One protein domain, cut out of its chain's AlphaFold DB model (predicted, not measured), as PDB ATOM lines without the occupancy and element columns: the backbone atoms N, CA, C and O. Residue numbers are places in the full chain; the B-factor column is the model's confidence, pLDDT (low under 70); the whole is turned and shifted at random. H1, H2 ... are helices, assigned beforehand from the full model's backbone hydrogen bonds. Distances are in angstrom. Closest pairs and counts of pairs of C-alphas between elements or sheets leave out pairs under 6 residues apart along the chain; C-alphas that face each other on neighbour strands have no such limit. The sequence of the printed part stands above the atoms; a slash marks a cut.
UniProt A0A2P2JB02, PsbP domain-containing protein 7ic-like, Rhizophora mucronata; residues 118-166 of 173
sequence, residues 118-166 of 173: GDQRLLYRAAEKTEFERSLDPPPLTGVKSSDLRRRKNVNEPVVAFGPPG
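Overview. This is residues 118 to 166 of the 173 residues of the protein "PsbP domain-containing protein 7ic-like" of Rhizophora mucronata (UniProt A0A2P2JB02). A long open loop of chain with an empty middle: the longer helix, H1, makes most of one side, a long link turns the chain round at one end, and the short helix H2 with the stretch after it makes the other side, coming back to near the beginning of H1. The two helices are apart, and residues 127 to 156, of which 127 to 134 belong to H1 and 146 to 153 to H2, stand free. The printed part has 49 residues with two named helices, H1 then H2, and no named strand; its class is all helix, though under half of the residues, 23 of 49, are in named elements. It is loose, with a radius of gyration of the C-alphas of 13.9 A, and elongated, spanning 41 by 21 by 15 A.

Along the chain. H1, the longest helix, holds residues 120 to 134 and measures 21.2 A from C-alpha 120 at (42.891, 28.216, 31.245) to C-alpha 134 at (36.406, 33.177, 50.820). H2 holds residues 146 to 153 and ends with C-alpha 153 at (34.413, 43.958, 38.142). Residues 154 to 166, 13 residues, hold no named element.

Arrangement. H1 and H2 are apart, with no C-alpha of the one within 8 A of the other. In both helices every O i to N i+4 pair is within hydrogen-bond range.

Size, cuts and confidence. The C-alphas of Gly 143 and Pro 164 are the two farthest apart, at 41.3 A, while those of the first and last printed residues, Gly 118 and Gly 166, are 11.3 A apart. The printed part has no cut. The link from H1 to H2, 11 residues, is long. The mean pLDDT of the printed part is 76.8; residues 139 to 155 are under 70, and H2 has a mean of 58.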
ATOM      1  N   GLY A 118      39.202  24.217  26.777       91.25
ATOM      2  CA  GLY A 118      38.767  25.353  27.586       91.25
ATOM      3  C   GLY A 118      39.894  26.358  27.836       91.25
ATOM      4  O   GLY A 118      41.057  25.977  27.969       91.25
ATOM      5  N   ASP A 119      39.551  27.641  27.933       91.19
ATOM      6  CA  ASP A 119      40.515  28.691  28.270       91.19
ATOM      7  C   ASP A 119      40.965  28.589  29.738       91.19
ATOM      8  O   ASP A 119      40.200  28.806  30.682       91.19
ATOM      9  N   GLN A 120      42.253  28.309  29.933       89.38
ATOM     10  CA  GLN A 120      42.891  28.216  31.245       89.38
ATOM     11  C   GLN A 120      42.838  29.541  32.030       89.38
ATOM     12  O   GLN A 120      42.810  29.532  33.261       89.38
ATOM     13  N   ARG A 121      42.794  30.696  31.351       89.00
ATOM     14  CA  ARG A 121      42.747  32.013  32.012       89.00
ATOM     15  C   ARG A 121      41.434  32.226  32.756       89.00
ATOM     16  O   ARG A 121      41.437  32.843  33.821       89.00
ATOM     17  N   LEU A 122      40.329  31.715  32.211       90.12
ATOM     18  CA  LEU A 122      39.022  31.794  32.862       90.12
ATOM     19  C   LEU A 122      38.971  30.915  34.110       90.12
ATOM     20  O   LEU A 122      38.465  31.364  35.133       90.12
ATOM     21  N   LEU A 123      39.584  29.728  34.060       88.81
ATOM     22  CA  LEU A 123      39.693  28.835  35.215       88.81
ATOM     23  C   LEU A 123      40.425  29.505  36.388       88.81
ATOM     24  O   LEU A 123      39.900  29.540  37.499       88.81
ATOM     25  N   TYR A 124      41.616  30.067  36.151       90.44
ATOM     26  CA  TYR A 124      42.380  30.720  37.220       90.44
ATOM     27  C   TYR A 124      41.666  31.933  37.791       90.44
ATOM     28  O   TYR A 124      41.673  32.142  38.998       90.44
ATOM     29  N   ARG A 125      41.015  32.714  36.934       88.38
ATOM     30  CA  ARG A 125      40.233  33.866  37.371       88.38
ATOM     31  C   ARG A 125      39.023  33.446  38.203       88.38
ATOM     32  O   ARG A 125      38.703  34.117  39.178       88.38
ATOM     33  N   ALA A 126      38.332  32.374  37.819       87.50
ATOM     34  CA  ALA A 126      37.233  31.833  38.608       87.50
ATOM     35  C   ALA A 126      37.736  31.388  39.990       87.50
ATOM     36  O   ALA A 126      37.143  31.771  40.996       87.50
ATOM     37  N   ALA A 127      38.877  30.693  40.046       89.31
ATOM     38  CA  ALA A 127      39.524  30.321  41.302       89.31
ATOM     39  C   ALA A 127      39.887  31.556  42.148       89.31
ATOM     40  O   ALA A 127      39.470  31.642  43.300       89.31
ATOM     41  N   GLU A 128      40.541  32.561  41.563       86.81
ATOM     42  CA  GLU A 128      40.902  33.818  42.235       86.81
ATOM     43  C   GLU A 128      39.669  34.543  42.799       86.81
ATOM     44  O   GLU A 128      39.684  34.999  43.941       86.81
ATOM     45  N   LYS A 129      38.567  34.609  42.037       84.19
ATOM     46  CA  LYS A 129      37.299  35.189  42.512       84.19
ATOM     47  C   LYS A 129      36.760  34.425  43.723       84.19
ATOM     48  O   LYS A 129      36.389  35.057  44.708       84.19
ATOM     49  N   THR A 130      36.756  33.091  43.673       85.88
ATOM     50  CA  THR A 130      36.278  32.264  44.793       85.88
ATOM     51  C   THR A 130      37.175  32.359  46.027       85.88
ATOM     52  O   THR A 130      36.674  32.387  47.148       85.88
ATOM     53  N   GLU A 131      38.494  32.455  45.847       86.44
ATOM     54  CA  GLU A 131      39.449  32.641  46.940       86.44
ATOM     55  C   GLU A 131      39.310  34.027  47.572       86.44
ATOM     56  O   GLU A 131      39.280  34.131  48.795       86.44
ATOM     57  N   PHE A 132      39.143  35.075  46.760       80.31
ATOM     58  CA  PHE A 132      38.898  36.433  47.240       80.31
ATOM     59  C   PHE A 132      37.591  36.529  48.040       80.31
ATOM     60  O   PHE A 132      37.562  37.145  49.100       80.31
ATOM     61  N   GLU A 133      36.520  35.880  47.578       81.44
ATOM     62  CA  GLU A 133      35.237  35.838  48.294       81.44
ATOM     63  C   GLU A 133      35.294  35.004  49.578       81.44
ATOM     64  O   GLU A 133      34.584  35.299  50.539       81.44
ATOM     65  N   ARG A 134      36.156  33.981  49.619       81.88
ATOM     66  CA  ARG A 134      36.406  33.177  50.820       81.88
ATOM     67  C   ARG A 134      37.362  33.859  51.803       81.88
ATOM     68  O   ARG A 134      37.348  33.517  52.987       81.88
ATOM     69  N   SER A 135      38.209  34.771  51.331       78.69
ATOM     70  CA  SER A 135      39.176  35.470  52.171       78.69
ATOM     71  C   SER A 135      38.457  36.354  53.194       78.69
ATOM     72  O   SER A 135      37.534  37.097  52.868       78.69
ATOM     73  N   LEU A 136      38.872  36.251  54.457       79.19
ATOM     74  CA  LEU A 136      38.412  37.139  55.532       79.19
ATOM     75  C   LEU A 136      39.266  38.410  55.618       79.19
ATOM     76  O   LEU A 136      39.072  39.226  56.522       79.19
ATOM     77  N   ASP A 137      40.221  38.562  54.701       75.31
ATOM     78  CA  ASP A 137      41.105  39.708  54.667       75.31
ATOM     79  C   ASP A 137      40.358  40.920  54.105       75.31
ATOM     80  O   ASP A 137      39.626  40.818  53.113       75.31
ATOM     81  N   PRO A 138      40.512  42.098  54.731       71.81
ATOM     82  CA  PRO A 138      39.894  43.301  54.216       71.81
ATOM     83  C   PRO A 138      40.467  43.621  52.827       71.81
ATOM     84  O   PRO A 138      41.669  43.449  52.595       71.81
ATOM     85  N   PRO A 139      39.636  44.126  51.896       69.44
ATOM     86  CA  PRO A 139      40.100  44.495  50.569       69.44
ATOM     87  C   PRO A 139      41.252  45.509  50.673       69.44
ATOM     88  O   PRO A 139      41.230  46.373  51.557       69.44
ATOM     89  N   PRO A 140      42.254  45.437  49.779       67.69
ATOM     90  CA  PRO A 140      43.438  46.277  49.868       67.69
ATOM     91  C   PRO A 140      43.070  47.766  49.895       67.69
ATOM     92  O   PRO A 140      42.323  48.254  49.044       67.69
ATOM     93  N   LEU A 141      43.655  48.507  50.844       64.62
ATOM     94  CA  LEU A 141      43.501  49.961  51.020       64.62
ATOM     95  C   LEU A 141      44.240  50.769  49.936       64.62
ATOM     96  O   LEU A 141      44.789  51.839  50.199       64.62
ATOM     97  N   THR A 142      44.301  50.274  48.700       57.81
ATOM     98  CA  THR A 142      44.752  51.100  47.579       57.81
ATOM     99  C   THR A 142      43.735  52.224  47.417       57.81
ATOM    100  O   THR A 142      42.550  51.929  47.296       57.81
ATOM    101  N   GLY A 143      44.164  53.493  47.398       57.28
ATOM    102  CA  GLY A 143      43.307  54.693  47.283       57.28
ATOM    103  C   GLY A 143      42.449  54.798  46.007       57.28
ATOM    104  O   GLY A 143      41.944  55.867  45.669       57.28
ATOM    105  N   VAL A 144      42.286  53.691  45.289       59.44
ATOM    106  CA  VAL A 144      41.310  53.465  44.236       59.44
ATOM    107  C   VAL A 144      39.931  53.445  44.891       59.44
ATOM    108  O   VAL A 144      39.619  52.579  45.707       59.44
ATOM    109  N   LYS A 145      39.094  54.428  44.553       59.88
ATOM    110  CA  LYS A 145      37.722  54.533  45.064       59.88
ATOM    111  C   LYS A 145      37.003  53.195  44.849       59.88
ATOM    112  O   LYS A 145      37.127  52.589  43.788       59.88
ATOM    113  N   SER A 146      36.208  52.742  45.820       58.47
ATOM    114  CA  SER A 146      35.446  51.479  45.736       58.47
ATOM    115  C   SER A 146      34.532  51.386  44.498       58.47
ATOM    116  O   SER A 146      34.132  50.295  44.086       58.47
ATOM    117  N   SER A 147      34.224  52.528  43.873       59.03
ATOM    118  CA  SER A 147      33.560  52.633  42.574       59.03
ATOM    119  C   SER A 147      34.406  52.126  41.403       59.03
ATOM    120  O   SER A 147      33.852  51.518  40.496       59.03
ATOM    121  N   ASP A 148      35.724  52.337  41.410       60.12
ATOM    122  CA  ASP A 148      36.629  51.970  40.312       60.12
ATOM    123  C   ASP A 148      37.013  50.485  40.362       60.12
ATOM    124  O   ASP A 148      37.079  49.831  39.319       60.12
ATOM    125  N   LEU A 149      37.151  49.914  41.567       59.19
ATOM    126  CA  LEU A 149      37.275  48.462  41.764       59.19
ATOM    127  C   LEU A 149      36.006  47.724  41.308       59.19
ATOM    128  O   LEU A 149      36.092  46.754  40.556       59.19
ATOM    129  N   ARG A 150      34.812  48.221  41.676       55.97
ATOM    130  CA  ARG A 150      33.538  47.670  41.177       55.97
ATOM    131  C   ARG A 150      33.349  47.872  39.675       55.97
ATOM    132  O   ARG A 150      32.824  46.984  39.015       55.97
ATOM    133  N   ARG A 151      33.808  48.994  39.113       55.44
ATOM    134  CA  ARG A 151      33.736  49.263  37.668       55.44
ATOM    135  C   ARG A 151      34.602  48.295  36.858       55.44
ATOM    136  O   ARG A 151      34.155  47.856  35.808       55.44
ATOM    137  N   ARG A 152      35.786  47.910  37.355       58.34
ATOM    138  CA  ARG A 152      36.591  46.835  36.743       58.34
ATOM    139  C   ARG A 152      35.923  45.461  36.857       58.34
ATOM    140  O   ARG A 152      36.049  44.672  35.934       58.34
ATOM    141  N   LYS A 153      35.180  45.204  37.940       58.97
ATOM    142  CA  LYS A 153      34.413  43.958  38.142       58.97
ATOM    143  C   LYS A 153      33.153  43.864  37.254       58.97
ATOM    144  O   LYS A 153      32.670  42.765  37.029       58.97
ATOM    145  N   ASN A 154      32.653  44.994  36.740       56.31
ATOM    146  CA  ASN A 154      31.456  45.098  35.886       56.31
ATOM    147  C   ASN A 154      31.734  44.979  34.376       56.31
ATOM    148  O   ASN A 154      30.843  45.242  33.567       56.31
ATOM    149  N   VAL A 155      32.951  44.623  33.964       67.19
ATOM    150  CA  VAL A 155      33.175  44.226  32.570       67.19
ATOM    151  C   VAL A 155      32.469  42.884  32.372       67.19
ATOM    152  O   VAL A 155      32.636  41.987  33.193       67.19
ATOM    153  N   ASN A 156      31.640  42.768  31.330       70.81
ATOM    154  CA  ASN A 156      30.942  41.529  30.984       70.81
ATOM    155  C   ASN A 156      31.986  40.469  30.599       70.81
ATOM    156  O   ASN A 156      32.469  40.436  29.467       70.81
ATOM    157  N   GLU A 157      32.429  39.695  31.583       79.50
ATOM    158  CA  GLU A 157      33.453  38.677  31.413       79.50
ATOM    159  C   GLU A 157      32.801  37.360  30.991       79.50
ATOM    160  O   GLU A 157      31.769  36.986  31.549       79.50
ATOM    161  N   PRO A 158      33.391  36.635  30.026       86.19
ATOM    162  CA  PRO A 158      32.873  35.333  29.644       86.19
ATOM    163  C   PRO A 158      33.018  34.347  30.808       86.19
ATOM    164  O   PRO A 158      34.058  34.289  31.465       86.19
ATOM    165  N   VAL A 159      31.970  33.556  31.033       86.06
ATOM    166  CA  VAL A 159      31.933  32.513  32.071       86.06
ATOM    167  C   VAL A 159      32.754  31.301  31.636       86.06
ATOM    168  O   VAL A 159      33.549  30.763  32.400       86.06
ATOM    169  N   VAL A 160      32.607  30.910  30.370       89.44
ATOM    170  CA  VAL A 160      33.345  29.816  29.737       89.44
ATOM    171  C   VAL A 160      33.778  30.229  28.335       89.44
ATOM    172  O   VAL A 160      33.099  31.005  27.663       89.44
ATOM    173  N   ALA A 161      34.904  29.691  27.880       91.25
ATOM    174  CA  ALA A 161      35.390  29.862  26.520       91.25
ATOM    175  C   ALA A 161      36.088  28.581  26.072       91.25
ATOM    176  O   ALA A 161      36.888  28.017  26.819       91.25
ATOM    177  N   PHE A 162      35.782  28.143  24.854       92.25
ATOM    178  CA  PHE A 162      36.373  26.969  24.222       92.25
ATOM    179  C   PHE A 162      36.912  27.355  22.849       92.25
ATOM    180  O   PHE A 162      36.285  28.140  22.136       92.25
ATOM    181  N   GLY A 163      38.051  26.787  22.470       92.94
ATOM    182  CA  GLY A 163      38.664  27.031  21.168       92.94
ATOM    183  C   GLY A 163      39.511  25.858  20.686       92.94
ATOM    184  O   GLY A 163      39.766  24.924  21.449       92.94
ATOM    185  N   PRO A 164      39.944  25.871  19.415       92.44
ATOM    186  CA  PRO A 164      40.838  24.847  18.898       92.44
ATOM    187  C   PRO A 164      42.142  24.814  19.710       92.44
ATOM    188  O   PRO A 164      42.587  25.856  20.202       92.44
ATOM    189  N   PRO A 165      42.775  23.639  19.845       88.69
ATOM    190  CA  PRO A 165      44.072  23.547  20.491       88.69
ATOM    191  C   PRO A 165      45.076  24.410  19.720       88.69
ATOM    192  O   PRO A 165      45.050  24.458  18.488       88.69
ATOM    193  N   GLY A 166      45.952  25.103  20.451       81.62
ATOM    194  CA  GLY A 166      47.019  25.887  19.839       81.62
ATOM    195  C   GLY A 166      47.874  25.006  18.927       81.62
ATOM    196  O   GLY A 166      48.230  23.887  19.297       81.62
TER     197      GLY A 166